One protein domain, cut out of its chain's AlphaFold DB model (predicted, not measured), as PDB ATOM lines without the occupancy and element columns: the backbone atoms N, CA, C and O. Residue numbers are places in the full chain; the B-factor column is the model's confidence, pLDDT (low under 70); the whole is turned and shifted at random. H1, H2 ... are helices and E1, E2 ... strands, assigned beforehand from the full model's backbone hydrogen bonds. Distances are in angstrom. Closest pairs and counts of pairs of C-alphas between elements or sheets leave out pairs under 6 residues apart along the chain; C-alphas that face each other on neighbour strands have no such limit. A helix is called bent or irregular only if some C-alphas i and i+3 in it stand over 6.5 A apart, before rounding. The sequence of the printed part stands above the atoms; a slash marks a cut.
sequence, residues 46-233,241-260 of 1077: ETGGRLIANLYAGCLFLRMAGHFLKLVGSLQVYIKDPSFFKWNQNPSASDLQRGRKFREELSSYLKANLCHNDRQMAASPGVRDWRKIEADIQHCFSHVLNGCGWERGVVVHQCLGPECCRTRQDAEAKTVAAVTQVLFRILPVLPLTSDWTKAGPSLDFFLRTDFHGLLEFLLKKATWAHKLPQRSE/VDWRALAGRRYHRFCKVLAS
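What this domain is: This is residues 46 to 233 and 241 to 260 of the 1077 residues of the protein "Hypothetical protein" of Symbiodinium necroappetens (UniProt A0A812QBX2). A body of crossing helices has a small two-strand sheet, E1 and E2, near one end of its longest axis and H9 with the short H8 near the other. Between them runs H1, bent like an L: its arm H1a crosses H9, and its arm H1b runs beside H5, which packs on the sheet with residues 168 to 175. In the hairpin of H3 and H4, H3 packs on H6 and H4 on H5; residues 121 to 126 stick out. The printed part has 208 residues, with nine named helices and two parallel named strands in the order H1 E1 H2 H3 H4 E2 H5 H6 H7 H8 H9; it is mostly helix and compact, with a radius of gyration of the C-alphas of 17.8 A and spans of 56 by 40 by 30 A.

Where its parts are: Find C-alpha 51 at (-57.226, -54.304, -109.175), where H1, residues 51 to 78, begins. By its hydrogen bonds it was assigned as one helix, but it is bent: C-alphas 65 and 68 are 8.4 A apart, between H1a, 51 to 65, and H1b, 68 to 78. H1a and H7, 211 to 221, are irregular, with 8.1 A between C-alphas 62 and 65 and 8.6 A between 212 and 215. Go on through E1, 85 to 89, H2, 93 to 97, and H3, 100 to 121, 31.0 A long with a kink of 32 degrees near residue 113. Then come H4, 130 to 144, E2, 154 to 159, H5, 168 to 183, H6, 196 to 209, H8, 223 to 226, and H9, 243 to 259, 24.0 A long, ending at (-50.516, -64.782, -104.454).

How they stand to each other: Start at Gly 58 of H1a and Phe 254 of H9, whose C-alphas, the closest, are 5.1 A apart; the two touch at a steep tilt of 47 degrees. H1b touches H7 at Leu 71 and Leu 218, 6.8 A. H4 touches H5 at Cys 140 and Ala 178, 5.0 A; H3 touches H6 at Asn 117 and Pro 201, 5.9 A. E1, H2 H3 H4, E2 form a strand-helix-strand unit, parallel neighbour strands with helices between; N 86 and O 155 are within hydrogen-bond range at 2.8 A. Every O i to N i+4 pair is within range in H2, H4, H5 and H9, but 10 of 11 in H1a, 6 of 7 in H1b, 14 of 18 in H3, 9 of 10 in H6 and 5 of 7 in H7; H8 is too short for one.

The domain as a whole: The farthest C-alphas, of Glu 163 and Glu 233, are 57.4 A apart. Residues 234 to 240 are not printed; the gap across the cut is 13.8 A. The link from H5 to H6 is long. The model's pLDDT is under 70 at residues 117 to 128, 147 to 152, 226 and 230 to 233.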
ATOM      1  N   GLU A  46     -56.841 -64.164-113.919       82.19
ATOM      2  CA  GLU A  46     -56.812 -65.098-112.770       82.19
ATOM      3  C   GLU A  46     -57.505 -64.577-111.492       82.19
ATOM      4  O   GLU A  46     -57.953 -65.354-110.643       82.19
ATOM      5  N   THR A  47     -57.556 -63.251-111.316       80.38
ATOM      6  CA  THR A  47     -58.087 -62.583-110.116       80.38
ATOM      7  C   THR A  47     -59.391 -61.822-110.385       80.38
ATOM      8  O   THR A  47     -59.846 -61.043-109.543       80.38
ATOM      9  N   GLY A  48     -60.009 -62.017-111.556       78.81
ATOM     10  CA  GLY A  48     -61.214 -61.294-111.976       78.81
ATOM     11  C   GLY A  48     -60.951 -59.881-112.514       78.81
ATOM     12  O   GLY A  48     -61.865 -59.055-112.559       78.81
ATOM     13  N   GLY A  49     -59.708 -59.572-112.902       74.94
ATOM     14  CA  GLY A  49     -59.374 -58.464-113.800       74.94
ATOM     15  C   GLY A  49     -59.683 -57.045-113.311       74.94
ATOM     16  O   GLY A  49     -59.842 -56.150-114.140       74.94
ATOM     17  N   ARG A  50     -59.818 -56.806-111.997       86.44
ATOM     18  CA  ARG A  50     -60.108 -55.467-111.441       86.44
ATOM     19  C   ARG A  50     -59.369 -55.200-110.129       86.44
ATOM     20  O   ARG A  50     -59.965 -55.291-109.055       86.44
ATOM     21  N   LEU A  51     -58.121 -54.748-110.253       89.00
ATOM     22  CA  LEU A  51     -57.226 -54.304-109.175       89.00
ATOM     23  C   LEU A  51     -57.949 -53.610-108.004       89.00
ATOM     24  O   LEU A  51     -57.905 -54.084-106.877       89.00
ATOM     25  N   ILE A  52     -58.695 -52.526-108.242       90.81
ATOM     26  CA  ILE A  52     -59.350 -51.786-107.145       90.81
ATOM     27  C   ILE A  52     -60.467 -52.580-106.452       90.81
ATOM     28  O   ILE A  52     -60.587 -52.493-105.234       90.81
ATOM     29  N   ALA A  53     -61.238 -53.401-107.173       91.00
ATOM     30  CA  ALA A  53     -62.246 -54.270-106.556       91.00
ATOM     31  C   ALA A  53     -61.596 -55.407-105.744       91.00
ATOM     32  O   ALA A  53     -62.092 -55.790-104.685       91.00
ATOM     33  N   ASN A  54     -60.447 -55.901-106.213       92.38
ATOM     34  CA  ASN A  54     -59.604 -56.868-105.518       92.38
ATOM     35  C   ASN A  54     -59.035 -56.287-104.211       92.38
ATOM     36  O   ASN A  54     -59.176 -56.904-103.151       92.38
ATOM     37  N   LEU A  55     -58.491 -55.063-104.250       93.56
ATOM     38  CA  LEU A  55     -58.063 -54.342-103.049       93.56
ATOM     39  C   LEU A  55     -59.236 -54.080-102.098       93.56
ATOM     40  O   LEU A  55     -59.101 -54.289-100.895       93.56
ATOM     41  N   TYR A  56     -60.384 -53.642-102.620       93.81
ATOM     42  CA  TYR A  56     -61.582 -53.328-101.839       93.81
ATOM     43  C   TYR A  56     -62.094 -54.539-101.049       93.81
ATOM     44  O   TYR A  56     -62.264 -54.444 -99.832       93.81
ATOM     45  N   ALA A  57     -62.220 -55.701-101.699       91.62
ATOM     46  CA  ALA A  57     -62.611 -56.950-101.047       91.62
ATOM     47  C   ALA A  57     -61.637 -57.362 -99.925       91.62
ATOM     48  O   ALA A  57     -62.077 -57.726 -98.832       91.62
ATOM     49  N   GLY A  58     -60.322 -57.249-100.159       94.25
ATOM     50  CA  GLY A  58     -59.295 -57.522 -99.147       94.25
ATOM     51  C   GLY A  58     -59.303 -56.528 -97.979       94.25
ATOM     52  O   GLY A  58     -59.161 -56.915 -96.818       94.25
ATOM     53  N   CYS A  59     -59.542 -55.244 -98.263       95.50
ATOM     54  CA  CYS A  59     -59.682 -54.208 -97.243       95.50
ATOM     55  C   CYS A  59     -60.925 -54.431 -96.372       95.50
ATOM     56  O   CYS A  59     -60.821 -54.328 -95.151       95.50
ATOM     57  N   LEU A  60     -62.076 -54.769 -96.968       93.88
ATOM     58  CA  LEU A  60     -63.284 -55.131 -96.219       93.88
ATOM     59  C   LEU A  60     -63.056 -56.376 -95.361       93.88
ATOM     60  O   LEU A  60     -63.356 -56.337 -94.171       93.88
ATOM     61  N   PHE A  61     -62.469 -57.442 -95.919       94.31
ATOM     62  CA  PHE A  61     -62.151 -58.653 -95.158       94.31
ATOM     63  C   PHE A  61     -61.316 -58.344 -93.906       94.31
ATOM     64  O   PHE A  61     -61.681 -58.760 -92.811       94.31
ATOM     65  N   LEU A  62     -60.237 -57.564 -94.032       94.56
ATOM     66  CA  LEU A  62     -59.390 -57.210 -92.887       94.56
ATOM     67  C   LEU A  62     -60.117 -56.341 -91.842       94.56
ATOM     68  O   LEU A  62     -59.793 -56.417 -90.656       94.56
ATOM     69  N   ARG A  63     -61.100 -55.533 -92.257       93.56
ATOM     70  CA  ARG A  63     -61.906 -54.674 -91.370       93.56
ATOM     71  C   ARG A  63     -63.020 -55.434 -90.641       93.56
ATOM     72  O   ARG A  63     -63.340 -55.074 -89.511       93.56
ATOM     73  N   MET A  64     -63.586 -56.479 -91.244       89.75
ATOM     74  CA  MET A  64     -64.644 -57.304 -90.644       89.75
ATOM     75  C   MET A  64     -64.151 -58.079 -89.408       89.75
ATOM     76  O   MET A  64     -63.003 -58.513 -89.354       89.75
ATOM     77  N   ALA A  65     -65.037 -58.277 -88.420       84.75
ATOM     78  CA  ALA A  65     -64.915 -59.233 -87.303       84.75
ATOM     79  C   ALA A  65     -63.537 -59.308 -86.593       84.75
ATOM     80  O   ALA A  65     -63.109 -60.376 -86.138       84.75
ATOM     81  N   GLY A  66     -62.811 -58.187 -86.519       88.88
ATOM     82  CA  GLY A  66     -61.465 -58.113 -85.940       88.88
ATOM     83  C   GLY A  66     -60.386 -58.898 -86.702       88.88
ATOM     84  O   GLY A  66     -59.338 -59.181 -86.124       88.88
ATOM     85  N   HIS A  67     -60.603 -59.268 -87.969       92.56
ATOM     86  CA  HIS A  67     -59.687 -60.110 -88.751       92.56
ATOM     87  C   HIS A  67     -58.269 -59.527 -88.862       92.56
ATOM     88  O   HIS A  67     -57.299 -60.270 -88.726       92.56
ATOM     89  N   PHE A  68     -58.115 -58.205 -88.995       94.44
ATOM     90  CA  PHE A  68     -56.805 -57.547 -88.924       94.44
ATOM     91  C   PHE A  68     -56.098 -57.733 -87.571       94.44
ATOM     92  O   PHE A  68     -54.907 -58.030 -87.536       94.44
ATOM     93  N   LEU A  69     -56.820 -57.615 -86.451       93.06
ATOM     94  CA  LEU A  69     -56.247 -57.834 -85.116       93.06
ATOM     95  C   LEU A  69     -55.888 -59.310 -84.900       93.06
ATOM     96  O   LEU A  69     -54.838 -59.604 -84.335       93.06
ATOM     97  N   LYS A  70     -56.705 -60.236 -85.416       93.25
ATOM     98  CA  LYS A  70     -56.416 -61.679 -85.422       93.25
ATOM     99  C   LYS A  70     -55.164 -61.998 -86.248       93.25
ATOM    100  O   LYS A  70     -54.339 -62.782 -85.798       93.25
ATOM    101  N   LEU A  71     -54.966 -61.340 -87.394       93.25
ATOM    102  CA  LEU A  71     -53.762 -61.465 -88.227       93.25
ATOM    103  C   LEU A  71     -52.498 -60.929 -87.521       93.25
ATOM    104  O   LEU A  71     -51.446 -61.566 -87.557       93.25
ATOM    105  N   VAL A  72     -52.604 -59.792 -86.824       93.31
ATOM    106  CA  VAL A  72     -51.511 -59.237 -85.999       93.31
ATOM    107  C   VAL A  72     -51.228 -60.110 -84.768       93.31
ATOM    108  O   VAL A  72     -50.071 -60.265 -84.382       93.31
ATOM    109  N   GLY A  73     -52.245 -60.744 -84.180       92.38
ATOM    110  CA  GLY A  73     -52.072 -61.770 -83.146       92.38
ATOM    111  C   GLY A  73     -51.359 -63.016 -83.680       92.38
ATOM    112  O   GLY A  73     -50.397 -63.485 -83.076       92.38
ATOM    113  N   SER A  74     -51.755 -63.499 -84.863       91.19
ATOM    114  CA  SER A  74     -51.109 -64.617 -85.561       91.19
ATOM    115  C   SER A  74     -49.608 -64.390 -85.791       91.19
ATOM    116  O   SER A  74     -48.838 -65.336 -85.646       91.19
ATOM    117  N   LEU A  75     -49.157 -63.156 -86.047       92.12
ATOM    118  CA  LEU A  75     -47.724 -62.830 -86.135       92.12
ATOM    119  C   LEU A  75     -46.952 -63.206 -84.851       92.12
ATOM    120  O   LEU A  75     -45.836 -63.711 -84.942       92.12
ATOM    121  N   GLN A  76     -47.538 -63.010 -83.664       92.75
ATOM    122  CA  GLN A  76     -46.907 -63.342 -82.375       92.75
ATOM    123  C   GLN A  76     -46.807 -64.856 -82.122       92.75
ATOM    124  O   GLN A  76     -45.970 -65.304 -81.333       92.75
ATOM    125  N   VAL A  77     -47.665 -65.637 -82.781       92.06
ATOM    126  CA  VAL A  77     -47.628 -67.103 -82.763       92.06
ATOM    127  C   VAL A  77     -46.586 -67.595 -83.764       92.06
ATOM    128  O   VAL A  77     -45.640 -68.280 -83.377       92.06
ATOM    129  N   TYR A  78     -46.705 -67.193 -85.034       91.88
ATOM    130  CA  TYR A  78     -45.859 -67.715 -86.104       91.88
ATOM    131  C   TYR A  78     -44.404 -67.248 -86.028       91.88
ATOM    132  O   TYR A  78     -43.548 -67.987 -86.493       91.88
ATOM    133  N   ILE A  79     -44.056 -66.122 -85.386       93.94
ATOM    134  CA  ILE A  79     -42.637 -65.723 -85.226       93.94
ATOM    135  C   ILE A  79     -41.777 -66.782 -84.499       93.94
ATOM    136  O   ILE A  79     -40.555 -66.778 -84.617       93.94
ATOM    137  N   LYS A  80     -42.403 -67.706 -83.760       94.19
ATOM    138  CA  LYS A  80     -41.725 -68.813 -83.071       94.19
ATOM    139  C   LYS A  80     -41.436 -70.002 -83.999       94.19
ATOM    140  O   LYS A  80     -40.539 -70.786 -83.710       94.19
ATOM    141  N   ASP A  81     -42.177 -70.130 -85.102       92.81
ATOM    142  CA  ASP A  81     -42.030 -71.179 -86.120       92.81
ATOM    143  C   ASP A  81     -40.718 -70.953 -86.905       92.81
ATOM    144  O   ASP A  81     -40.572 -69.916 -87.563       92.81
ATOM    145  N   PRO A  82     -39.742 -71.883 -86.882       91.19
ATOM    146  CA  PRO A  82     -38.507 -71.748 -87.656       91.19
ATOM    147  C   PRO A  82     -38.725 -71.680 -89.175       91.19
ATOM    148  O   PRO A  82     -37.872 -71.133 -89.872       91.19
ATOM    149  N   SER A  83     -39.860 -72.179 -89.687       88.81
ATOM    150  CA  SER A  83     -40.255 -72.045 -91.099       88.81
ATOM    151  C   SER A  83     -40.804 -70.660 -91.453       88.81
ATOM    152  O   SER A  83     -40.989 -70.365 -92.630       88.81
ATOM    153  N   PHE A  84     -41.040 -69.792 -90.461       89.12
ATOM    154  CA  PHE A  84     -41.402 -68.389 -90.666       89.12
ATOM    155  C   PHE A  84     -40.357 -67.408 -90.126       89.12
ATOM    156  O   PHE A  84     -40.239 -66.335 -90.698       89.12
ATOM    157  N   PHE A  85     -39.567 -67.729 -89.092       93.50
ATOM    158  CA  PHE A  85     -38.532 -66.825 -88.564       93.50
ATOM    159  C   PHE A  85     -37.120 -67.431 -88.544       93.50
ATOM    160  O   PHE A  85     -36.787 -68.306 -87.730       93.50
ATOM    161  N   LYS A  86     -36.261 -66.863 -89.399       93.81
ATOM    162  CA  LYS A  86     -34.825 -67.121 -89.540       93.81
ATOM    163  C   LYS A  86     -34.031 -66.020 -88.824       93.81
ATOM    164  O   LYS A  86     -33.822 -64.926 -89.348       93.81
ATOM    165  N   TRP A  87     -33.548 -66.311 -87.618       95.44
ATOM    166  CA  TRP A  87     -32.574 -65.454 -86.934       95.44
ATOM    167  C   TRP A  87     -31.170 -65.754 -87.466       95.44
ATOM    168  O   TRP A  87     -30.555 -66.737 -87.057       95.44
ATOM    169  N   ASN A  88     -30.669 -64.933 -88.390       94.31
ATOM    170  CA  ASN A  88     -29.313 -65.085 -88.914       94.31
ATOM    171  C   ASN A  88     -28.327 -64.350 -87.997       94.31
ATOM    172  O   ASN A  88     -28.415 -63.131 -87.843       94.31
ATOM    173  N   GLN A  89     -27.405 -65.078 -87.366       94.75
ATOM    174  CA  GLN A  89     -26.364 -64.498 -86.516       94.75
ATOM    175  C   GLN A  89     -25.076 -64.318 -87.316       94.75
ATOM    176  O   GLN A  89     -24.641 -65.248 -87.986       94.75
ATOM    177  N   ASN A  90     -24.435 -63.152 -87.190       91.12
ATOM    178  CA  ASN A  90     -23.216 -62.803 -87.932       91.12
ATOM    179  C   ASN A  90     -23.423 -62.865 -89.468       91.12
ATOM    180  O   ASN A  90     -22.707 -63.593 -90.156       91.12
ATOM    181  N   PRO A  91     -24.414 -62.124 -90.010       92.81
ATOM    182  CA  PRO A  91     -24.711 -62.104 -91.441       92.81
ATOM    183  C   PRO A  91     -23.488 -61.679 -92.260       92.81
ATOM    184  O   PRO A  91     -22.731 -60.792 -91.853       92.81
ATOM    185  N   SER A  92     -23.306 -62.279 -93.437       92.25
ATOM    186  CA  SER A  92     -22.202 -61.914 -94.324       92.25
ATOM    187  C   SER A  92     -22.373 -60.488 -94.865       92.25
ATOM    188  O   SER A  92     -23.482 -59.947 -94.929       92.25
ATOM    189  N   ALA A  93     -21.278 -59.876 -95.327       90.62
ATOM    190  CA  ALA A  93     -21.350 -58.584 -96.013       90.62
ATOM    191  C   ALA A  93     -22.315 -58.628 -97.218       90.62
ATOM    192  O   ALA A  93     -23.041 -57.665 -97.459       90.62
ATOM    193  N   SER A  94     -22.379 -59.770 -97.912       89.69
ATOM    194  CA  SER A  94     -23.348 -60.070 -98.968       89.69
ATOM    195  C   SER A  94     -24.798 -60.105 -98.468       89.69
ATOM    196  O   SER A  94     -25.647 -59.497 -99.107       89.69
ATOM    197  N   ASP A  95     -25.108 -60.716 -97.319       86.69
ATOM    198  CA  ASP A  95     -26.487 -60.766 -96.786       86.69
ATOM    199  C   ASP A  95     -27.023 -59.376 -96.397       86.69
ATOM    200  O   ASP A  95     -28.215 -59.090 -96.540       86.69
ATOM    201  N   LEU A  96     -26.132 -58.498 -95.921       87.56
ATOM    202  CA  LEU A  96     -26.446 -57.111 -95.560       87.56
ATOM    203  C   LEU A  96     -26.579 -56.186 -96.784       87.56
ATOM    204  O   LEU A  96     -27.330 -55.202 -96.731       87.56
ATOM    205  N   GLN A  97     -25.854 -56.488 -97.869       88.12
ATOM    206  CA  GLN A  97     -25.921 -55.782 -99.156       88.12
ATOM    207  C   GLN A  97     -27.096 -56.246-100.027       88.12
ATOM    208  O   GLN A  97     -27.743 -55.403-100.655       88.12
ATOM    209  N   ARG A  98     -27.420 -57.547-100.025       84.44
ATOM    210  CA  ARG A  98     -28.595 -58.115-100.697       84.44
ATOM    211  C   ARG A  98     -29.844 -57.347-100.264       84.44
ATOM    212  O   ARG A  98     -30.000 -56.999 -99.092       84.44
ATOM    213  N   GLY A  99     -30.698 -56.991-101.222       81.31
ATOM    214  CA  GLY A  99     -31.918 -56.213-100.978       81.31
ATOM    215  C   GLY A  99     -31.717 -54.810-100.387       81.31
ATOM    216  O   GLY A  99     -32.706 -54.132-100.112       81.31
ATOM    217  N   ARG A 100     -30.479 -54.326-100.179       89.88
ATOM    218  CA  ARG A 100     -30.225 -53.039 -99.510       89.88
ATOM    219  C   ARG A 100     -30.845 -51.865-100.255       89.88
ATOM    220  O   ARG A 100     -31.527 -51.067 -99.620       89.88
ATOM    221  N   LYS A 101     -30.668 -51.797-101.580       90.88
ATOM    222  CA  LYS A 101     -31.257 -50.740-102.418       90.88
ATOM    223  C   LYS A 101     -32.790 -50.725-102.291       90.88
ATOM    224  O   LYS A 101     -33.360 -49.686-101.983       90.88
ATOM    225  N   PHE A 102     -33.443 -51.883-102.444       90.31
ATOM    226  CA  PHE A 102     -34.895 -52.042-102.267       90.31
ATOM    227  C   PHE A 102     -35.363 -51.597-100.874       90.31
ATOM    228  O   PHE A 102     -36.338 -50.865-100.743       90.31
ATOM    229  N   ARG A 103     -34.635 -51.990 -99.827       90.19
ATOM    230  CA  ARG A 103     -34.958 -51.696 -98.427       90.19
ATOM    231  C   ARG A 103     -34.793 -50.216 -98.065       90.19
ATOM    232  O   ARG A 103     -35.622 -49.658 -97.344       90.19
ATOM    233  N   GLU A 104     -33.742 -49.572 -98.567       92.94
ATOM    234  CA  GLU A 104     -33.533 -48.125 -98.445       92.94
ATOM    235  C   GLU A 104     -34.611 -47.349 -99.222       92.94
ATOM    236  O   GLU A 104     -35.152 -46.370 -98.702       92.94
ATOM    237  N   GLU A 105     -35.013 -47.838-100.398       94.31
ATOM    238  CA  GLU A 105     -36.076 -47.234-101.202       94.31
ATOM    239  C   GLU A 105     -37.475 -47.415-100.589       94.31
ATOM    240  O   GLU A 105     -38.257 -46.467-100.567       94.31
ATOM    241  N   LEU A 106     -37.789 -48.576-100.008       93.31
ATOM    242  CA  LEU A 106     -39.058 -48.817 -99.309       93.31
ATOM    243  C   LEU A 106     -39.155 -47.956 -98.037       93.31
ATOM    244  O   LEU A 106     -40.193 -47.350 -97.770       93.31
ATOM    245  N   SER A 107     -38.051 -47.807 -97.297       94.44
ATOM    246  CA  SER A 107     -37.934 -46.847 -96.187       94.44
ATOM    247  C   SER A 107     -38.154 -45.398 -96.660       94.44
ATOM    248  O   SER A 107     -38.892 -44.643 -96.024       94.44
ATOM    249  N   SER A 108     -37.577 -45.015 -97.805       94.88
ATOM    250  CA  SER A 108     -37.766 -43.706 -98.454       94.88
ATOM    251  C   SER A 108     -39.225 -43.462 -98.875       94.88
ATOM    252  O   SER A 108     -39.797 -42.413 -98.565       94.88
ATOM    253  N   TYR A 109     -39.862 -44.442 -99.519       94.88
ATOM    254  CA  TYR A 109     -41.264 -44.393 -99.936       94.88
ATOM    255  C   TYR A 109     -42.214 -44.263 -98.743       94.88
ATOM    256  O   TYR A 109     -43.118 -43.425 -98.753       94.88
ATOM    257  N   LEU A 110     -42.009 -45.055 -97.689       93.31
ATOM    258  CA  LEU A 110     -42.903 -45.056 -96.532       93.31
ATOM    259  C   LEU A 110     -42.782 -43.772 -95.707       93.31
ATOM    260  O   LEU A 110     -43.799 -43.270 -95.233       93.31
ATOM    261  N   LYS A 111     -41.592 -43.169 -95.612       92.31
ATOM    262  CA  LYS A 111     -41.439 -41.826 -95.027       92.31
ATOM    263  C   LYS A 111     -42.143 -40.760 -95.870       92.31
ATOM    264  O   LYS A 111     -42.860 -39.930 -95.317       92.31
ATOM    265  N   ALA A 112     -42.013 -40.804 -97.196       90.25
ATOM    266  CA  ALA A 112     -42.712 -39.863 -98.069       90.25
ATOM    267  C   ALA A 112     -44.245 -39.961 -97.920       90.25
ATOM    268  O   ALA A 112     -44.906 -38.947 -97.693       90.25
ATOM    269  N   ASN A 113     -44.811 -41.171 -97.982       89.00
ATOM    270  CA  ASN A 113     -46.254 -41.357 -98.161       89.00
ATOM    271  C   ASN A 113     -47.048 -41.545 -96.855       89.00
ATOM    272  O   ASN A 113     -48.133 -40.974 -96.722       89.00
ATOM    273  N   LEU A 114     -46.510 -42.226 -95.828       82.69
ATOM    274  CA  LEU A 114     -47.236 -42.393 -94.555       82.69
ATOM    275  C   LEU A 114     -47.515 -41.047 -93.860       82.69
ATOM    276  O   LEU A 114     -48.505 -40.932 -93.136       82.69
ATOM    277  N   CYS A 115     -46.715 -40.006 -94.133       73.44
ATOM    278  CA  CYS A 115     -46.931 -38.658 -93.601       73.44
ATOM    279  C   CYS A 115     -48.184 -37.954 -94.156       73.44
ATOM    280  O   CYS A 115     -48.623 -36.950 -93.588       73.44
ATOM    281  N   HIS A 116     -48.753 -38.441 -95.264       70.38
ATOM    282  CA  HIS A 116     -50.032 -37.972 -95.800       70.38
ATOM    283  C   HIS A 116     -51.196 -38.737 -95.157       70.38
ATOM    284  O   HIS A 116     -52.165 -38.120 -94.711       70.38
ATOM    285  N   ASN A 117     -51.051 -40.056 -95.013       68.31
ATOM    286  CA  ASN A 117     -52.077 -40.943 -94.460       68.31
ATOM    287  C   ASN A 117     -52.329 -40.657 -92.971       68.31
ATOM    288  O   ASN A 117     -53.464 -40.411 -92.567       68.31
ATOM    289  N   ASP A 118     -51.268 -40.607 -92.154       63.62
ATOM    290  CA  ASP A 118     -51.399 -40.357 -90.710       63.62
ATOM    291  C   ASP A 118     -51.865 -38.913 -90.428       63.62
ATOM    292  O   ASP A 118     -52.488 -38.676 -89.400       63.62
ATOM    293  N   ARG A 119     -51.651 -37.955 -91.351       62.44
ATOM    294  CA  ARG A 119     -52.170 -36.575 -91.231       62.44
ATOM    295  C   ARG A 119     -53.672 -36.456 -91.479       62.44
ATOM    296  O   ARG A 119     -54.302 -35.673 -90.781       62.44
ATOM    297  N   GLN A 120     -54.251 -37.208 -92.421       55.88
ATOM    298  CA  GLN A 120     -55.716 -37.236 -92.581       55.88
ATOM    299  C   GLN A 120     -56.407 -37.860 -91.356       55.88
ATOM    300  O   GLN A 120     -57.522 -37.474 -91.017       55.88
ATOM    301  N   MET A 121     -55.738 -38.796 -90.675       49.25
ATOM    302  CA  MET A 121     -56.246 -39.452 -89.463       49.25
ATOM    303  C   MET A 121     -55.972 -38.650 -88.176       49.25
ATOM    304  O   MET A 121     -56.685 -38.808 -87.188       49.25
ATOM    305  N   ALA A 122     -54.954 -37.782 -88.158       48.69
ATOM    306  CA  ALA A 122     -54.557 -36.978 -86.997       48.69
ATOM    307  C   ALA A 122     -55.369 -35.676 -86.842       48.69
ATOM    308  O   ALA A 122     -54.805 -34.609 -86.608       48.69
ATOM    309  N   ALA A 123     -56.700 -35.772 -86.924       47.97
ATOM    310  CA  ALA A 123     -57.602 -34.679 -86.549       47.97
ATOM    311  C   ALA A 123     -57.522 -34.335 -85.042       47.97
ATOM    312  O   ALA A 123     -57.877 -33.232 -84.633       47.97
ATOM    313  N   SER A 124     -57.017 -35.257 -84.214       46.72
ATOM    314  CA  SER A 124     -56.700 -35.010 -82.804       46.72
ATOM    315  C   SER A 124     -55.429 -34.151 -82.670       46.72
ATOM    316  O   SER A 124     -54.354 -34.625 -83.042       46.72
ATOM    317  N   PRO A 125     -55.477 -32.942 -82.071       43.84
ATOM    318  CA  PRO A 125     -54.350 -31.994 -82.044       43.84
ATOM    319  C   PRO A 125     -53.167 -32.392 -81.134       43.84
ATOM    320  O   PRO A 125     -52.208 -31.633 -80.987       43.84
ATOM    321  N   GLY A 126     -53.187 -33.588 -80.539       53.81
ATOM    322  CA  GLY A 126     -52.025 -34.187 -79.883       53.81
ATOM    323  C   GLY A 126     -51.018 -34.681 -80.921       53.81
ATOM    324  O   GLY A 126     -51.088 -35.834 -81.343       53.81
ATOM    325  N   VAL A 127     -50.104 -33.797 -81.341       51.94
ATOM    326  CA  VAL A 127     -49.119 -34.027 -82.414       51.94
ATOM    327  C   VAL A 127     -48.421 -35.385 -82.266       51.94
ATOM    328  O   VAL A 127     -47.534 -35.558 -81.428       51.94
ATOM    329  N   ARG A 128     -48.774 -36.344 -83.134       63.03
ATOM    330  CA  ARG A 128     -47.972 -37.556 -83.337       63.03
ATOM    331  C   ARG A 128     -46.602 -37.124 -83.844       63.03
ATOM    332  O   ARG A 128     -46.516 -36.499 -84.900       63.03
ATOM    333  N   ASP A 129     -45.545 -37.456 -83.106       80.44
ATOM    334  CA  ASP A 129     -44.188 -37.107 -83.518       80.44
ATOM    335  C   ASP A 129     -43.823 -37.838 -84.816       80.44
ATOM    336  O   ASP A 129     -43.520 -39.033 -84.833       80.44
ATOM    337  N   TRP A 130     -43.861 -37.095 -85.921       82.94
ATOM    338  CA  TRP A 130     -43.495 -37.599 -87.236       82.94
ATOM    339  C   TRP A 130     -42.022 -38.037 -87.287       82.94
ATOM    340  O   TRP A 130     -41.716 -39.023 -87.952       82.94
ATOM    341  N   ARG A 131     -41.126 -37.403 -86.513       87.44
ATOM    342  CA  ARG A 131     -39.716 -37.821 -86.419       87.44
ATOM    343  C   ARG A 131     -39.592 -39.184 -85.750       87.44
ATOM    344  O   ARG A 131     -38.768 -39.988 -86.173       87.44
ATOM    345  N   LYS A 132     -40.441 -39.474 -84.753       90.06
ATOM    346  CA  LYS A 132     -40.547 -40.824 -84.196       90.06
ATOM    347  C   LYS A 132     -40.993 -41.814 -85.273       90.06
ATOM    348  O   LYS A 132     -40.372 -42.854 -85.393       90.06
ATOM    349  N   ILE A 133     -41.989 -41.493 -86.100       89.75
ATOM    350  CA  ILE A 133     -42.437 -42.400 -87.175       89.75
ATOM    351  C   ILE A 133     -41.314 -42.637 -88.205       89.75
ATOM    352  O   ILE A 133     -41.070 -43.779 -88.588       89.75
ATOM    353  N   GLU A 134     -40.572 -41.600 -88.607       91.75
ATOM    354  CA  GLU A 134     -39.391 -41.744 -89.475       91.75
ATOM    355  C   GLU A 134     -38.289 -42.603 -88.834       91.75
ATOM    356  O   GLU A 134     -37.652 -43.395 -89.534       91.75
ATOM    357  N   ALA A 135     -38.083 -42.470 -87.520       92.88
ATOM    358  CA  ALA A 135     -37.140 -43.269 -86.746       92.88
ATOM    359  C   ALA A 135     -37.612 -44.721 -86.556       92.88
ATOM    360  O   ALA A 135     -36.795 -45.625 -86.687       92.88
ATOM    361  N   ASP A 136     -38.906 -44.964 -86.330       93.56
ATOM    362  CA  ASP A 136     -39.516 -46.295 -86.227       93.56
ATOM    363  C   ASP A 136     -39.378 -47.035 -87.580       93.56
ATOM    364  O   ASP A 136     -38.939 -48.186 -87.618       93.56
ATOM    365  N   ILE A 137     -39.643 -46.352 -88.710       94.00
ATOM    366  CA  ILE A 137     -39.403 -46.868 -90.075       94.00
ATOM    367  C   ILE A 137     -37.913 -47.178 -90.286       94.00
ATOM    368  O   ILE A 137     -37.564 -48.267 -90.745       94.00
ATOM    369  N   GLN A 138     -37.020 -46.242 -89.939       93.44
ATOM    370  CA  GLN A 138     -35.574 -46.442 -90.070       93.44
ATOM    371  C   GLN A 138     -35.077 -47.595 -89.187       93.44
ATOM    372  O   GLN A 138     -34.235 -48.373 -89.621       93.44
ATOM    373  N   HIS A 139     -35.608 -47.747 -87.974       93.12
ATOM    374  CA  HIS A 139     -35.264 -48.837 -87.071       93.12
ATOM    375  C   HIS A 139     -35.701 -50.186 -87.650       93.12
ATOM    376  O   HIS A 139     -34.877 -51.091 -87.785       93.12
ATOM    377  N   CYS A 140     -36.962 -50.285 -88.084       93.12
ATOM    378  CA  CYS A 140     -37.517 -51.481 -88.711       93.12
ATOM    379  C   CYS A 140     -36.661 -51.954 -89.896       93.12
ATOM    380  O   CYS A 140     -36.203 -53.094 -89.905       93.12
ATOM    381  N   PHE A 141     -36.350 -51.076 -90.853       91.62
ATOM    382  CA  PHE A 141     -35.628 -51.481 -92.064       91.62
ATOM    383  C   PHE A 141     -34.096 -51.504 -91.928       91.62
ATOM    384  O   PHE A 141     -33.448 -52.364 -92.521       91.62
ATOM    385  N   SER A 142     -33.469 -50.605 -91.166       90.31
ATOM    386  CA  SER A 142     -31.998 -50.555 -91.068       90.31
ATOM    387  C   SER A 142     -31.415 -51.372 -89.914       90.31
ATOM    388  O   SER A 142     -30.230 -51.686 -89.971       90.31
ATOM    389  N   HIS A 143     -32.213 -51.753 -88.907       90.31
ATOM    390  CA  HIS A 143     -31.722 -52.451 -87.709       90.31
ATOM    391  C   HIS A 143     -32.450 -53.765 -87.368       90.31
ATOM    392  O   HIS A 143     -31.925 -54.523 -86.557       90.31
ATOM    393  N   VAL A 144     -33.623 -54.051 -87.957       92.06
ATOM    394  CA  VAL A 144     -34.399 -55.275 -87.660       92.06
ATOM    395  C   VAL A 144     -34.569 -56.179 -88.890       92.06
ATOM    396  O   VAL A 144     -34.154 -57.331 -88.854       92.06
ATOM    397  N   LEU A 145     -35.098 -55.675 -90.006       88.12
ATOM    398  CA  LEU A 145     -35.286 -56.420 -91.267       88.12
ATOM    399  C   LEU A 145     -34.084 -56.245 -92.222       88.12
ATOM    400  O   LEU A 145     -34.231 -56.070 -93.430       88.12
ATOM    401  N   ASN A 146     -32.877 -56.185 -91.664       75.88
ATOM    402  CA  ASN A 146     -31.741 -55.415 -92.178       75.88
ATOM    403  C   ASN A 146     -30.845 -56.105 -93.236       75.88
ATOM    404  O   ASN A 146     -29.635 -55.892 -93.249       75.88
ATOM    405  N   GLY A 147     -31.439 -56.848 -94.175       69.50
ATOM    406  CA  GLY A 147     -30.784 -57.389 -95.385       69.50
ATOM    407  C   GLY A 147     -31.781 -57.485 -96.544       69.50
ATOM    408  O   GLY A 147     -32.718 -56.682 -96.613       69.50
ATOM    409  N   CYS A 148     -31.686 -58.521 -97.380       64.69
ATOM    410  CA  CYS A 148     -32.925 -59.129 -97.864       64.69
ATOM    411  C   CYS A 148     -33.534 -59.789 -96.633       64.69
ATOM    412  O   CYS A 148     -33.111 -60.868 -96.221       64.69
ATOM    413  N   GLY A 149     -34.461 -59.088 -95.982       55.84
ATOM    414  CA  GLY A 149     -35.109 -59.564 -94.761       55.84
ATOM    415  C   GLY A 149     -36.077 -60.724 -94.998       55.84
ATOM    416  O   GLY A 149     -36.826 -61.045 -94.086       55.84
ATOM    417  N   TRP A 150     -36.124 -61.278 -96.218       64.38
ATOM    418  CA  TRP A 150     -37.162 -62.190 -96.689       64.38
ATOM    419  C   TRP A 150     -36.600 -63.179 -97.712       64.38
ATOM    420  O   TRP A 150     -36.114 -62.778 -98.768       64.38
ATOM    421  N   GLU A 151     -36.697 -64.472 -97.413       69.19
ATOM    422  CA  GLU A 151     -36.440 -65.566 -98.358       69.19
ATOM    423  C   GLU A 151     -37.741 -66.365 -98.500       69.19
ATOM    424  O   GLU A 151     -38.160 -67.009 -97.547       69.19
ATOM    425  N   ARG A 152     -38.412 -66.308 -99.663       68.75
ATOM    426  CA  ARG A 152     -39.628 -67.100 -99.976       68.75
ATOM    427  C   ARG A 152     -40.702 -67.116 -98.857       68.75
ATOM    428  O   ARG A 152     -41.245 -68.165 -98.528       68.75
ATOM    429  N   GLY A 153     -41.003 -65.955 -98.267       72.25
ATOM    430  CA  GLY A 153     -42.000 -65.799 -97.193       72.25
ATOM    431  C   GLY A 153     -41.472 -65.972 -95.760       72.25
ATOM    432  O   GLY A 153     -42.201 -65.686 -94.812       72.25
ATOM    433  N   VAL A 154     -40.208 -66.369 -95.580       85.56
ATOM    434  CA  VAL A 154     -39.546 -66.455 -94.267       85.56
ATOM    435  C   VAL A 154     -39.034 -65.079 -93.841       85.56
ATOM    436  O   VAL A 154     -38.251 -64.465 -94.561       85.56
ATOM    437  N   VAL A 155     -39.421 -64.622 -92.651       88.88
ATOM    438  CA  VAL A 155     -38.897 -63.438 -91.955       88.88
ATOM    439  C   VAL A 155     -37.429 -63.661 -91.577       88.88
ATOM    440  O   VAL A 155     -37.110 -64.616 -90.868       88.88
ATOM    441  N   VAL A 156     -36.531 -62.757 -91.964       90.94
ATOM    442  CA  VAL A 156     -35.093 -62.843 -91.668       90.94
ATOM    443  C   VAL A 156     -34.610 -61.620 -90.883       90.94
ATOM    444  O   VAL A 156     -34.541 -60.509 -91.413       90.94
ATOM    445  N   HIS A 157     -34.206 -61.837 -89.628       93.62
ATOM    446  CA  HIS A 157     -33.477 -60.837 -88.840       93.62
ATOM    447  C   HIS A 157     -31.967 -61.056 -88.996       93.62
ATOM    448  O   HIS A 157     -31.447 -62.100 -88.596       93.62
ATOM    449  N   GLN A 158     -31.267 -60.070 -89.565       93.44
ATOM    450  CA  GLN A 158     -29.832 -60.128 -89.868       93.44
ATOM    451  C   GLN A 158     -29.030 -59.552 -88.683       93.44
ATOM    452  O   GLN A 158     -28.625 -58.389 -88.668       93.44
ATOM    453  N   CYS A 159     -28.845 -60.353 -87.637       94.50
ATOM    454  CA  CYS A 159     -28.366 -59.908 -86.332       94.50
ATOM    455  C   CYS A 159     -26.886 -59.492 -86.348       94.50
ATOM    456  O   CYS A 159     -25.992 -60.334 -86.449       94.50
ATOM    457  N   LEU A 160     -26.629 -58.193 -86.162       92.62
ATOM    458  CA  LEU A 160     -25.298 -57.561 -86.194       92.62
ATOM    459  C   LEU A 160     -24.417 -57.858 -84.954       92.62
ATOM    460  O   LEU A 160     -23.551 -57.059 -84.607       92.62
ATOM    461  N   GLY A 161     -24.647 -58.978 -84.262       92.00
ATOM    462  CA  GLY A 161     -23.924 -59.387 -83.053       92.00
ATOM    463  C   GLY A 161     -24.719 -59.224 -81.743       92.00
ATOM    464  O   GLY A 161     -25.889 -58.834 -81.761       92.00
ATOM    465  N   PRO A 162     -24.102 -59.518 -80.581       91.25
ATOM    466  CA  PRO A 162     -24.796 -59.642 -79.290       91.25
ATOM    467  C   PRO A 162     -25.353 -58.324 -78.725       91.25
ATOM    468  O   PRO A 162     -26.221 -58.346 -77.851       91.25
ATOM    469  N   GLU A 163     -24.895 -57.170 -79.222       92.88
ATOM    470  CA  GLU A 163     -25.507 -55.867 -78.918       92.88
ATOM    471  C   GLU A 163     -26.851 -55.672 -79.640       92.88
ATOM    472  O   GLU A 163     -27.716 -54.934 -79.163       92.88
ATOM    473  N   CYS A 164     -27.056 -56.360 -80.770       93.75
ATOM    474  CA  CYS A 164     -28.306 -56.329 -81.518       93.75
ATOM    475  C   CYS A 164     -29.374 -57.181 -80.818       93.75
ATOM    476  O   CYS A 164     -30.386 -56.632 -80.383       93.75
ATOM    477  N   CYS A 165     -29.139 -58.484 -80.626       96.44
ATOM    478  CA  CYS A 165     -30.032 -59.393 -79.891       96.44
ATOM    479  C   CYS A 165     -29.216 -60.385 -79.054       96.44
ATOM    480  O   CYS A 165     -28.272 -60.983 -79.568       96.44
ATOM    481  N   ARG A 166     -29.593 -60.600 -77.785       96.50
ATOM    482  CA  ARG A 166     -28.906 -61.550 -76.888       96.50
ATOM    483  C   ARG A 166     -29.473 -62.962 -76.998       96.50
ATOM    484  O   ARG A 166     -28.755 -63.931 -76.778       96.50
ATOM    485  N   THR A 167     -30.761 -63.075 -77.313       97.12
ATOM    486  CA  THR A 167     -31.490 -64.346 -77.413       97.12
ATOM    487  C   THR A 167     -32.348 -64.392 -78.679       97.12
ATOM    488  O   THR A 167     -32.637 -63.354 -79.280       97.12
ATOM    489  N   ARG A 168     -32.815 -65.590 -79.062       96.12
ATOM    490  CA  ARG A 168     -33.793 -65.734 -80.155       96.12
ATOM    491  C   ARG A 168     -35.104 -65.017 -79.814       96.12
ATOM    492  O   ARG A 168     -35.673 -64.368 -80.680       96.12
ATOM    493  N   GLN A 169     -35.519 -65.051 -78.546       97.06
ATOM    494  CA  GLN A 169     -36.725 -64.375 -78.064       97.06
ATOM    495  C   GLN A 169     -36.599 -62.842 -78.137       97.06
ATOM    496  O   GLN A 169     -37.571 -62.177 -78.485       97.06
ATOM    497  N   ASP A 170     -35.407 -62.270 -77.907       96.69
ATOM    498  CA  ASP A 170     -35.144 -60.839 -78.146       96.69
ATOM    499  C   ASP A 170     -35.378 -60.489 -79.624       96.69
ATOM    500  O   ASP A 170     -35.997 -59.471 -79.938       96.69
ATOM    501  N   ALA A 171     -34.866 -61.331 -80.528       96.44
ATOM    502  CA  ALA A 171     -34.953 -61.141 -81.971       96.44
ATOM    503  C   ALA A 171     -36.396 -61.284 -82.480       96.44
ATOM    504  O   ALA A 171     -36.867 -60.430 -83.232       96.44
ATOM    505  N   GLU A 172     -37.118 -62.306 -82.017       96.50
ATOM    506  CA  GLU A 172     -38.547 -62.509 -82.273       96.50
ATOM    507  C   GLU A 172     -39.364 -61.304 -81.782       96.50
ATOM    508  O   GLU A 172     -40.101 -60.698 -82.560       96.50
ATOM    509  N   ALA A 173     -39.177 -60.882 -80.526       96.62
ATOM    510  CA  ALA A 173     -39.910 -59.767 -79.930       96.62
ATOM    511  C   ALA A 173     -39.633 -58.425 -80.632       96.62
ATOM    512  O   ALA A 173     -40.567 -57.663 -80.889       96.62
ATOM    513  N   LYS A 174     -38.375 -58.136 -80.994       96.12
ATOM    514  CA  LYS A 174     -38.020 -56.934 -81.774       96.12
ATOM    515  C   LYS A 174     -38.608 -56.969 -83.180       96.12
ATOM    516  O   LYS A 174     -39.081 -55.940 -83.660       96.12
ATOM    517  N   THR A 175     -38.631 -58.140 -83.811       95.06
ATOM    518  CA  THR A 175     -39.208 -58.320 -85.147       95.06
ATOM    519  C   THR A 175     -40.722 -58.126 -85.122       95.06
ATOM    520  O   THR A 175     -41.231 -57.297 -85.875       95.06
ATOM    521  N   VAL A 176     -41.438 -58.765 -84.188       95.81
ATOM    522  CA  VAL A 176     -42.874 -58.524 -83.948       95.81
ATOM    523  C   VAL A 176     -43.149 -57.045 -83.687       95.81
ATOM    524  O   VAL A 176     -44.064 -56.484 -84.293       95.81
ATOM    525  N   ALA A 177     -42.363 -56.395 -82.823       96.12
ATOM    526  CA  ALA A 177     -42.555 -54.989 -82.485       96.12
ATOM    527  C   ALA A 177     -42.388 -54.080 -83.713       96.12
ATOM    528  O   ALA A 177     -43.275 -53.279 -83.995       96.12
ATOM    529  N   ALA A 178     -41.307 -54.238 -84.479       94.31
ATOM    530  CA  ALA A 178     -41.031 -53.425 -85.661       94.31
ATOM    531  C   ALA A 178     -42.059 -53.650 -86.788       94.31
ATOM    532  O   ALA A 178     -42.584 -52.687 -87.356       94.31
ATOM    533  N   VAL A 179     -42.409 -54.912 -87.067       93.69
ATOM    534  CA  VAL A 179     -43.433 -55.283 -88.057       93.69
ATOM    535  C   VAL A 179     -44.803 -54.718 -87.657       93.69
ATOM    536  O   VAL A 179     -45.489 -54.121 -88.487       93.69
ATOM    537  N   THR A 180     -45.186 -54.808 -86.380       94.31
ATOM    538  CA  THR A 180     -46.471 -54.276 -85.891       94.31
ATOM    539  C   THR A 180     -46.502 -52.742 -85.866       94.31
ATOM    540  O   THR A 180     -47.498 -52.143 -86.255       94.31
ATOM    541  N   GLN A 181     -45.419 -52.075 -85.448       92.94
ATOM    542  CA  GLN A 181     -45.385 -50.612 -85.281       92.94
ATOM    543  C   GLN A 181     -45.253 -49.830 -86.596       92.94
ATOM    544  O   GLN A 181     -45.627 -48.652 -86.638       92.94
ATOM    545  N   VAL A 182     -44.740 -50.464 -87.659       92.75
ATOM    546  CA  VAL A 182     -44.507 -49.827 -88.968       92.75
ATOM    547  C   VAL A 182     -45.419 -50.386 -90.058       92.75
ATOM    548  O   VAL A 182     -46.085 -49.621 -90.755       92.75
ATOM    549  N   LEU A 183     -45.473 -51.711 -90.207       92.94
ATOM    550  CA  LEU A 183     -46.098 -52.368 -91.358       92.94
ATOM    551  C   LEU A 183     -47.595 -52.574 -91.089       92.94
ATOM    552  O   LEU A 183     -48.445 -51.996 -91.770       92.94
ATOM    553  N   PHE A 184     -47.925 -53.251 -89.988       93.69
ATOM    554  CA  PHE A 184     -49.301 -53.454 -89.511       93.69
ATOM    555  C   PHE A 184     -49.781 -52.340 -88.554       93.69
ATOM    556  O   PHE A 184     -50.713 -52.522 -87.778       93.69
ATOM    557  N   ARG A 185     -49.177 -51.147 -88.651       90.88
ATOM    558  CA  ARG A 185     -49.465 -49.969 -87.810       90.88
ATOM    559  C   ARG A 185     -50.916 -49.487 -87.888       90.88
ATOM    560  O   ARG A 185     -51.449 -48.945 -86.924       90.88
ATOM    561  N   ILE A 186     -51.510 -49.582 -89.077       90.25
ATOM    562  CA  ILE A 186     -52.817 -49.007 -89.412       90.25
ATOM    563  C   ILE A 186     -53.571 -50.015 -90.277       90.25
ATOM    564  O   ILE A 186     -53.003 -50.540 -91.240       90.25
ATOM    565  N   LEU A 187     -54.841 -50.227 -89.935       91.75
ATOM    566  CA  LEU A 187     -55.863 -50.923 -90.719       91.75
ATOM    567  C   LEU A 187     -55.926 -50.358 -92.159       91.75
ATOM    568  O   LEU A 187     -55.714 -49.153 -92.334       91.75
ATOM    569  N   PRO A 188     -56.214 -51.164 -93.199       93.25
ATOM    570  CA  PRO A 188     -56.322 -50.642 -94.554       93.25
ATOM    571  C   PRO A 188     -57.486 -49.652 -94.704       93.25
ATOM    572  O   PRO A 188     -58.576 -49.810 -94.134       93.25
ATOM    573  N   VAL A 189     -57.249 -48.633 -95.526       93.00
ATOM    574  CA  VAL A 189     -58.287 -47.713 -95.994       93.00
ATOM    575  C   VAL A 189     -59.012 -48.369 -97.170       93.00
ATOM    576  O   VAL A 189     -58.364 -48.958 -98.037       93.00
ATOM    577  N   LEU A 190     -60.344 -48.278 -97.193       93.44
ATOM    578  CA  LEU A 190     -61.167 -48.783 -98.293       93.44
ATOM    579  C   LEU A 190     -60.891 -47.967 -99.570       93.44
ATOM    580  O   LEU A 190     -61.113 -46.757 -99.556       93.44
ATOM    581  N   PRO A 191     -60.398 -48.579-100.659       92.94
ATOM    582  CA  PRO A 191     -60.143 -47.881-101.908       92.94
ATOM    583  C   PRO A 191     -61.464 -47.673-102.655       92.94
ATOM    584  O   PRO A 191     -62.043 -48.618-103.183       92.94
ATOM    585  N   LEU A 192     -61.932 -46.427-102.712       85.38
ATOM    586  CA  LEU A 192     -63.102 -46.044-103.500       85.38
ATOM    587  C   LEU A 192     -62.647 -45.510-104.862       85.38
ATOM    588  O   LEU A 192     -61.705 -44.723-104.942       85.38
ATOM    589  N   THR A 193     -63.329 -45.900-105.939       74.44
ATOM    590  CA  THR A 193     -63.078 -45.357-107.289       74.44
ATOM    591  C   THR A 193     -63.534 -43.904-107.434       74.44
ATOM    592  O   THR A 193     -63.024 -43.188-108.286       74.44
ATOM    593  N   SER A 194     -64.475 -43.463-106.596       78.25
ATOM    594  CA  SER A 194     -64.962 -42.081-106.507       78.25
ATOM    595  C   SER A 194     -64.078 -41.177-105.640       78.25
ATOM    596  O   SER A 194     -63.961 -39.986-105.933       78.25
ATOM    597  N   ASP A 195     -63.440 -41.730-104.601       81.69
ATOM    598  CA  ASP A 195     -62.501 -41.026-103.719       81.69
ATOM    599  C   ASP A 195     -61.097 -41.635-103.803       81.69
ATOM    600  O   ASP A 195     -60.635 -42.420-102.964       81.69
ATOM    601  N   TRP A 196     -60.384 -41.187-104.834       79.81
ATOM    602  CA  TRP A 196     -58.986 -41.503-105.083       79.81
ATOM    603  C   TRP A 196     -58.051 -41.255-103.890       79.81
ATOM    604  O   TRP A 196     -57.025 -41.931-103.747       79.81
ATOM    605  N   THR A 197     -58.407 -40.325-102.993       83.31
ATOM    606  CA  THR A 197     -57.596 -39.999-101.815       83.31
ATOM    607  C   THR A 197     -57.547 -41.149-100.812       83.31
ATOM    608  O   THR A 197     -56.668 -41.155 -99.953       83.31
ATOM    609  N   LYS A 198     -58.441 -42.143-100.937       88.62
ATOM    610  CA  LYS A 198     -58.463 -43.382-100.140       88.62
ATOM    611  C   LYS A 198     -57.706 -44.535-100.791       88.62
ATOM    612  O   LYS A 198     -57.072 -45.323-100.089       88.62
ATOM    613  N   ALA A 199     -57.704 -44.600-102.120       90.12
ATOM    614  CA  ALA A 199     -57.004 -45.646-102.860       90.12
ATOM    615  C   ALA A 199     -55.469 -45.547-102.726       90.12
ATOM    616  O   ALA A 199     -54.811 -46.572-102.584       90.12
ATOM    617  N   GLY A 200     -54.895 -44.341-102.639       91.31
ATOM    618  CA  GLY A 200     -53.465 -44.163-102.329       91.31
ATOM    619  C   GLY A 200     -53.021 -44.739-100.969       91.31
ATOM    620  O   GLY A 200     -52.136 -45.592-100.942       91.31
ATOM    621  N   PRO A 201     -53.646 -44.348 -99.843       92.38
ATOM    622  CA  PRO A 201     -53.425 -44.967 -98.532       92.38
ATOM    623  C   PRO A 201     -53.658 -46.487 -98.494       92.38
ATOM    624  O   PRO A 201     -53.025 -47.184 -97.698       92.38
ATOM    625  N   SER A 202     -54.564 -46.999 -99.337       94.25
ATOM    626  CA  SER A 202     -54.803 -48.435 -99.519       94.25
ATOM    627  C   SER A 202     -53.614 -49.117-100.212       94.25
ATOM    628  O   SER A 202     -53.066 -50.092 -99.704       94.25
ATOM    629  N   LEU A 203     -53.110 -48.547-101.307       94.44
ATOM    630  CA  LEU A 203     -51.914 -49.036-102.000       94.44
ATOM    631  C   LEU A 203     -50.658 -48.973-101.108       94.44
ATOM    632  O   LEU A 203     -49.885 -49.927-101.079       94.44
ATOM    633  N   ASP A 204     -50.508 -47.933-100.279       94.06
ATOM    634  CA  ASP A 204     -49.456 -47.861 -99.248       94.06
ATOM    635  C   ASP A 204     -49.615 -48.906 -98.128       94.06
ATOM    636  O   ASP A 204     -48.660 -49.178 -97.395       94.06
ATOM    637  N   PHE A 205     -50.820 -49.441 -97.910       95.06
ATOM    638  CA  PHE A 205     -51.025 -50.580 -97.014       95.06
ATOM    639  C   PHE A 205     -50.491 -51.854 -97.663       95.06
ATOM    640  O   PHE A 205     -49.690 -52.551 -97.042       95.06
ATOM    641  N   PHE A 206     -50.856 -52.130 -98.914       94.44
ATOM    642  CA  PHE A 206     -50.391 -53.336 -99.598       94.44
ATOM    643  C   PHE A 206     -48.884 -53.316 -99.840       94.44
ATOM    644  O   PHE A 206     -48.211 -54.269 -99.466       94.44
ATOM    645  N   LEU A 207     -48.314 -52.205-100.311       92.69
ATOM    646  CA  LEU A 207     -46.868 -52.094-100.528       92.69
ATOM    647  C   LEU A 207     -46.042 -52.247 -99.233       92.69
ATOM    648  O   LEU A 207     -44.904 -52.701 -99.292       92.69
ATOM    649  N   ARG A 208     -46.596 -51.921 -98.053       91.50
ATOM    650  CA  ARG A 208     -45.899 -52.108 -96.762       91.50
ATOM    651  C   ARG A 208     -46.184 -53.435 -96.060       91.50
ATOM    652  O   ARG A 208     -45.514 -53.727 -95.080       91.50
ATOM    653  N   THR A 209     -47.179 -54.211 -96.493       91.00
ATOM    654  CA  THR A 209     -47.566 -55.475 -95.830       91.00
ATOM    655  C   THR A 209     -47.386 -56.701 -96.725       91.00
ATOM    656  O   THR A 209     -47.001 -57.745 -96.218       91.00
ATOM    657  N   ASP A 210     -47.583 -56.580 -98.039       86.38
ATOM    658  CA  ASP A 210     -47.412 -57.641 -99.048       86.38
ATOM    659  C   ASP A 210     -46.051 -57.584 -99.776       86.38
ATOM    660  O   ASP A 210     -45.801 -58.343-100.712       86.38
ATOM    661  N   PHE A 211     -45.128 -56.719 -99.342       75.94
ATOM    662  CA  PHE A 211     -43.732 -56.779 -99.785       75.94
ATOM    663  C   PHE A 211     -43.158 -58.189 -99.541       75.94
ATOM    664  O   PHE A 211     -43.256 -58.732 -98.440       75.94
ATOM    665  N   HIS A 212     -42.637 -58.807-100.606       76.69
ATOM    666  CA  HIS A 212     -42.225 -60.220-100.658       76.69
ATOM    667  C   HIS A 212     -43.249 -61.240-100.101       76.69
ATOM    668  O   HIS A 212     -42.864 -62.335 -99.692       76.69
ATOM    669  N   GLY A 213     -44.546 -60.907-100.083       84.38
ATOM    670  CA  GLY A 213     -45.617 -61.816 -99.670       84.38
ATOM    671  C   GLY A 213     -45.782 -62.038 -98.164       84.38
ATOM    672  O   GLY A 213     -46.383 -63.036 -97.776       84.38
ATOM    673  N   LEU A 214     -45.312 -61.138 -97.289       87.69
ATOM    674  CA  LEU A 214     -45.551 -61.272 -95.838       87.69
ATOM    675  C   LEU A 214     -47.056 -61.344 -95.497       87.69
ATOM    676  O   LEU A 214     -47.478 -62.209 -94.728       87.69
ATOM    677  N   LEU A 215     -47.875 -60.458 -96.073       92.06
ATOM    678  CA  LEU A 215     -49.330 -60.469 -95.896       92.06
ATOM    679  C   LEU A 215     -49.952 -61.759 -96.444       92.06
ATOM    680  O   LEU A 215     -50.742 -62.386 -95.743       92.06
ATOM    681  N   GLU A 216     -49.561 -62.177 -97.649       91.12
ATOM    682  CA  GLU A 216     -49.964 -63.451 -98.255       91.12
ATOM    683  C   GLU A 216     -49.673 -64.647 -97.330       91.12
ATOM    684  O   GLU A 216     -50.558 -65.459 -97.065       91.12
ATOM    685  N   PHE A 217     -48.453 -64.735 -96.791       88.38
ATOM    686  CA  PHE A 217     -48.018 -65.827 -95.923       88.38
ATOM    687  C   PHE A 217     -48.777 -65.841 -94.593       88.38
ATOM    688  O   PHE A 217     -49.298 -66.884 -94.195       88.38
ATOM    689  N   LEU A 218     -48.882 -64.694 -93.910       90.00
ATOM    690  CA  LEU A 218     -49.635 -64.585 -92.656       90.00
ATOM    691  C   LEU A 218     -51.110 -64.956 -92.860       90.00
ATOM    692  O   LEU A 218     -51.691 -65.635 -92.016       90.00
ATOM    693  N   LEU A 219     -51.698 -64.553 -93.989       90.50
ATOM    694  CA  LEU A 219     -53.082 -64.854 -94.344       90.50
ATOM    695  C   LEU A 219     -53.290 -66.343 -94.680       90.50
ATOM    696  O   LEU A 219     -54.287 -66.932 -94.260       90.50
ATOM    697  N   LYS A 220     -52.335 -66.972 -95.379       88.56
ATOM    698  CA  LYS A 220     -52.324 -68.418 -95.665       88.56
ATOM    699  C   LYS A 220     -52.082 -69.272 -94.415       88.56
ATOM    700  O   LYS A 220     -52.656 -70.353 -94.318       88.56
ATOM    701  N   LYS A 221     -51.268 -68.815 -93.457       86.19
ATOM    702  CA  LYS A 221     -51.028 -69.523 -92.184       86.19
ATOM    703  C   LYS A 221     -52.147 -69.325 -91.161       86.19
ATOM    704  O   LYS A 221     -52.311 -70.191 -90.310       86.19
ATOM    705  N   ALA A 222     -52.915 -68.235 -91.229       84.19
ATOM    706  CA  ALA A 222     -54.018 -67.933 -90.316       84.19
ATOM    707  C   ALA A 222     -55.150 -68.983 -90.376       84.19
ATOM    708  O   ALA A 222     -56.156 -68.809 -91.060       84.19
ATOM    709  N   THR A 223     -55.016 -70.069 -89.610       72.62
ATOM    710  CA  THR A 223     -55.951 -71.214 -89.595       72.62
ATOM    711  C   THR A 223     -57.392 -70.834 -89.245       72.62
ATOM    712  O   THR A 223     -58.325 -71.489 -89.698       72.62
ATOM    713  N   TRP A 224     -57.598 -69.744 -88.497       77.69
ATOM    714  CA  TRP A 224     -58.927 -69.195 -88.210       77.69
ATOM    715  C   TRP A 224     -59.661 -68.680 -89.459       77.69
ATOM    716  O   TRP A 224     -60.885 -68.590 -89.434       77.69
ATOM    717  N   ALA A 225     -58.942 -68.330 -90.530       70.81
ATOM    718  CA  ALA A 225     -59.522 -67.789 -91.757       70.81
ATOM    719  C   ALA A 225     -60.010 -68.900 -92.700       70.81
ATOM    720  O   ALA A 225     -61.105 -68.799 -93.241       70.81
ATOM    721  N   HIS A 226     -59.265 -70.009 -92.797       69.00
ATOM    722  CA  HIS A 226     -59.696 -71.225 -93.510       69.00
ATOM    723  C   HIS A 226     -60.932 -71.895 -92.887       69.00
ATOM    724  O   HIS A 226     -61.624 -72.647 -93.561       69.00
ATOM    725  N   LYS A 227     -61.235 -71.621 -91.607       79.19
ATOM    726  CA  LYS A 227     -62.459 -72.087 -90.927       79.19
ATOM    727  C   LYS A 227     -63.710 -71.247 -91.259       79.19
ATOM    728  O   LYS A 227     -64.766 -71.478 -90.669       79.19
ATOM    729  N   LEU A 228     -63.621 -70.269 -92.165       73.81
ATOM    730  CA  LEU A 228     -64.791 -69.548 -92.674       73.81
ATOM    731  C   LEU A 228     -65.528 -70.425 -93.703       73.81
ATOM    732  O   LEU A 228     -64.902 -70.866 -94.665       73.81
ATOM    733  N   PRO A 229     -66.837 -70.689 -93.532       71.75
ATOM    734  CA  PRO A 229     -67.580 -71.547 -94.445       71.75
ATOM    735  C   PRO A 229     -67.624 -70.939 -95.849       71.75
ATOM    736  O   PRO A 229     -67.881 -69.748 -96.016       71.75
ATOM    737  N   GLN A 230     -67.438 -71.780 -96.860       63.56
ATOM    738  CA  GLN A 230     -67.816 -71.478 -98.235       63.56
ATOM    739  C   GLN A 230     -69.133 -72.207 -98.510       63.56
ATOM    740  O   GLN A 230     -69.202 -73.420 -98.331       63.56
ATOM    741  N   ARG A 231     -70.173 -71.487 -98.942       64.69
ATOM    742  CA  ARG A 231     -71.280 -72.122 -99.668       64.69
ATOM    743  C   ARG A 231     -70.870 -72.161-101.136       64.69
ATOM    744  O   ARG A 231     -70.575 -71.110-101.698       64.69
ATOM    745  N   SER A 232     -70.791 -73.362-101.696       50.91
ATOM    746  CA  SER A 232     -70.517 -73.621-103.116       50.91
ATOM    747  C   SER A 232     -71.697 -73.249-104.014       50.91
ATOM    748  O   SER A 232     -71.505 -72.950-105.184       50.91
ATOM    749  N   GLU A 233     -72.906 -73.253-103.456       55.81
ATOM    750  CA  GLU A 233     -74.156 -73.032-104.173       55.81
ATOM    751  C   GLU A 233     -74.762 -71.677-103.765       55.81
ATOM    752  O   GLU A 233     -75.202 -71.500-102.624       55.81
ATOM    753  N   VAL A 241     -78.159 -62.189 -95.673       76.75
ATOM    754  CA  VAL A 241     -76.730 -62.252 -96.014       76.75
ATOM    755  C   VAL A 241     -75.970 -63.047 -94.946       76.75
ATOM    756  O   VAL A 241     -75.813 -62.589 -93.813       76.75
ATOM    757  N   ASP A 242     -75.455 -64.224 -95.307       82.94
ATOM    758  CA  ASP A 242     -74.512 -64.956 -94.460       82.94
ATOM    759  C   ASP A 242     -73.150 -64.243 -94.476       82.94
ATOM    760  O   ASP A 242     -72.319 -64.413 -95.372       82.94
ATOM    761  N   TRP A 243     -72.917 -63.430 -93.444       80.44
ATOM    762  CA  TRP A 243     -71.670 -62.694 -93.250       80.44
ATOM    763  C   TRP A 243     -70.432 -63.592 -93.132       80.44
ATOM    764  O   TRP A 243     -69.335 -63.136 -93.458       80.44
ATOM    765  N   ARG A 244     -70.577 -64.854 -92.699       82.31
ATOM    766  CA  ARG A 244     -69.464 -65.813 -92.618       82.31
ATOM    767  C   ARG A 244     -69.124 -66.349 -94.006       82.31
ATOM    768  O   ARG A 244     -67.948 -66.348 -94.363       82.31
ATOM    769  N   ALA A 245     -70.134 -66.692 -94.806       83.25
ATOM    770  CA  ALA A 245     -69.947 -67.064 -96.210       83.25
ATOM    771  C   ALA A 245     -69.366 -65.909 -97.046       83.25
ATOM    772  O   ALA A 245     -68.453 -66.114 -97.848       83.25
ATOM    773  N   LEU A 246     -69.823 -64.671 -96.824       84.19
ATOM    774  CA  LEU A 246     -69.263 -63.490 -97.490       84.19
ATOM    775  C   LEU A 246     -67.809 -63.221 -97.064       84.19
ATOM    776  O   LEU A 246     -66.975 -62.891 -97.909       84.19
ATOM    777  N   ALA A 247     -67.477 -63.396 -95.779       86.88
ATOM    778  CA  ALA A 247     -66.099 -63.302 -95.298       86.88
ATOM    779  C   ALA A 247     -65.201 -64.387 -95.918       86.88
ATOM    780  O   ALA A 247     -64.095 -64.063 -96.348       86.88
ATOM    781  N   GLY A 248     -65.685 -65.629 -96.040       88.19
ATOM    782  CA  GLY A 248     -64.992 -66.722 -96.733       88.19
ATOM    783  C   GLY A 248     -64.733 -66.409 -98.211       88.19
ATOM    784  O   GLY A 248     -63.588 -66.449 -98.664       88.19
ATOM    785  N   ARG A 249     -65.757 -65.984 -98.962       87.62
ATOM    786  CA  ARG A 249     -65.598 -65.590-100.377       87.62
ATOM    787  C   ARG A 249     -64.601 -64.438-100.559       87.62
ATOM    788  O   ARG A 249     -63.736 -64.504-101.435       87.62
ATOM    789  N   ARG A 250     -64.655 -63.413 -99.699       90.12
ATOM    790  CA  ARG A 250     -63.674 -62.309 -99.700       90.12
ATOM    791  C   ARG A 250     -62.264 -62.793 -99.332       90.12
ATOM    792  O   ARG A 250     -61.318 -62.378 -99.995       90.12
ATOM    793  N   TYR A 251     -62.119 -63.696 -98.358       91.69
ATOM    794  CA  TYR A 251     -60.844 -64.316 -97.974       91.69
ATOM    795  C   TYR A 251     -60.187 -65.066 -99.139       91.69
ATOM    796  O   TYR A 251     -59.047 -64.765 -99.488       91.69
ATOM    797  N   HIS A 252     -60.899 -65.984 -99.800       89.56
ATOM    798  CA  HIS A 252     -60.316 -66.776-100.890       89.56
ATOM    799  C   HIS A 252     -59.964 -65.924-102.116       89.56
ATOM    800  O   HIS A 252     -58.882 -66.096-102.684       89.56
ATOM    801  N   ARG A 253     -60.799 -64.933-102.475       89.75
ATOM    802  CA  ARG A 253     -60.447 -63.934-103.500       89.75
ATOM    803  C   ARG A 253     -59.184 -63.161-103.114       89.75
ATOM    804  O   ARG A 253     -58.289 -63.000-103.937       89.75
ATOM    805  N   PHE A 254     -59.086 -62.717-101.864       92.56
ATOM    806  CA  PHE A 254     -57.941 -61.957-101.368       92.56
ATOM    807  C   PHE A 254     -56.648 -62.789-101.350       92.56
ATOM    808  O   PHE A 254     -55.601 -62.290-101.753       92.56
ATOM    809  N   CYS A 255     -56.720 -64.077-101.003       92.38
ATOM    810  CA  CYS A 255     -55.603 -65.015-101.127       92.38
ATOM    811  C   CYS A 255     -55.112 -65.163-102.579       92.38
ATOM    812  O   CYS A 255     -53.902 -65.123-102.797       92.38
ATOM    813  N   LYS A 256     -56.012 -65.273-103.574       92.00
ATOM    814  CA  LYS A 256     -55.634 -65.282-105.007       92.00
ATOM    815  C   LYS A 256     -54.937 -63.975-105.418       92.00
ATOM    816  O   LYS A 256     -53.872 -64.001-106.026       92.00
ATOM    817  N   VAL A 257     -55.503 -62.834-105.023       92.12
ATOM    818  CA  VAL A 257     -54.985 -61.480-105.311       92.12
ATOM    819  C   VAL A 257     -53.597 -61.239-104.716       92.12
ATOM    820  O   VAL A 257     -52.754 -60.603-105.350       92.12
ATOM    821  N   LEU A 258     -53.340 -61.729-103.504       92.44
ATOM    822  CA  LEU A 258     -52.030 -61.610-102.867       92.44
ATOM    823  C   LEU A 258     -51.003 -62.565-103.489       92.44
ATOM    824  O   LEU A 258     -49.863 -62.155-103.671       92.44
ATOM    825  N   ALA A 259     -51.405 -63.784-103.858       91.94
ATOM    826  CA  ALA A 259     -50.516 -64.782-104.454       91.94
ATOM    827  C   ALA A 259     -50.091 -64.470-105.900       91.94
ATOM    828  O   ALA A 259     -48.983 -64.837-106.286       91.94
ATOM    829  N   SER A 260     -50.935 -63.800-106.695       93.00
ATOM    830  CA  SER A 260     -50.614 -63.456-108.088       93.00
ATOM    831  C   SER A 260     -49.476 -62.415-108.168       93.00
ATOM    832  O   SER A 260     -49.640 -61.287-107.675       93.00
TER     833      SER A 260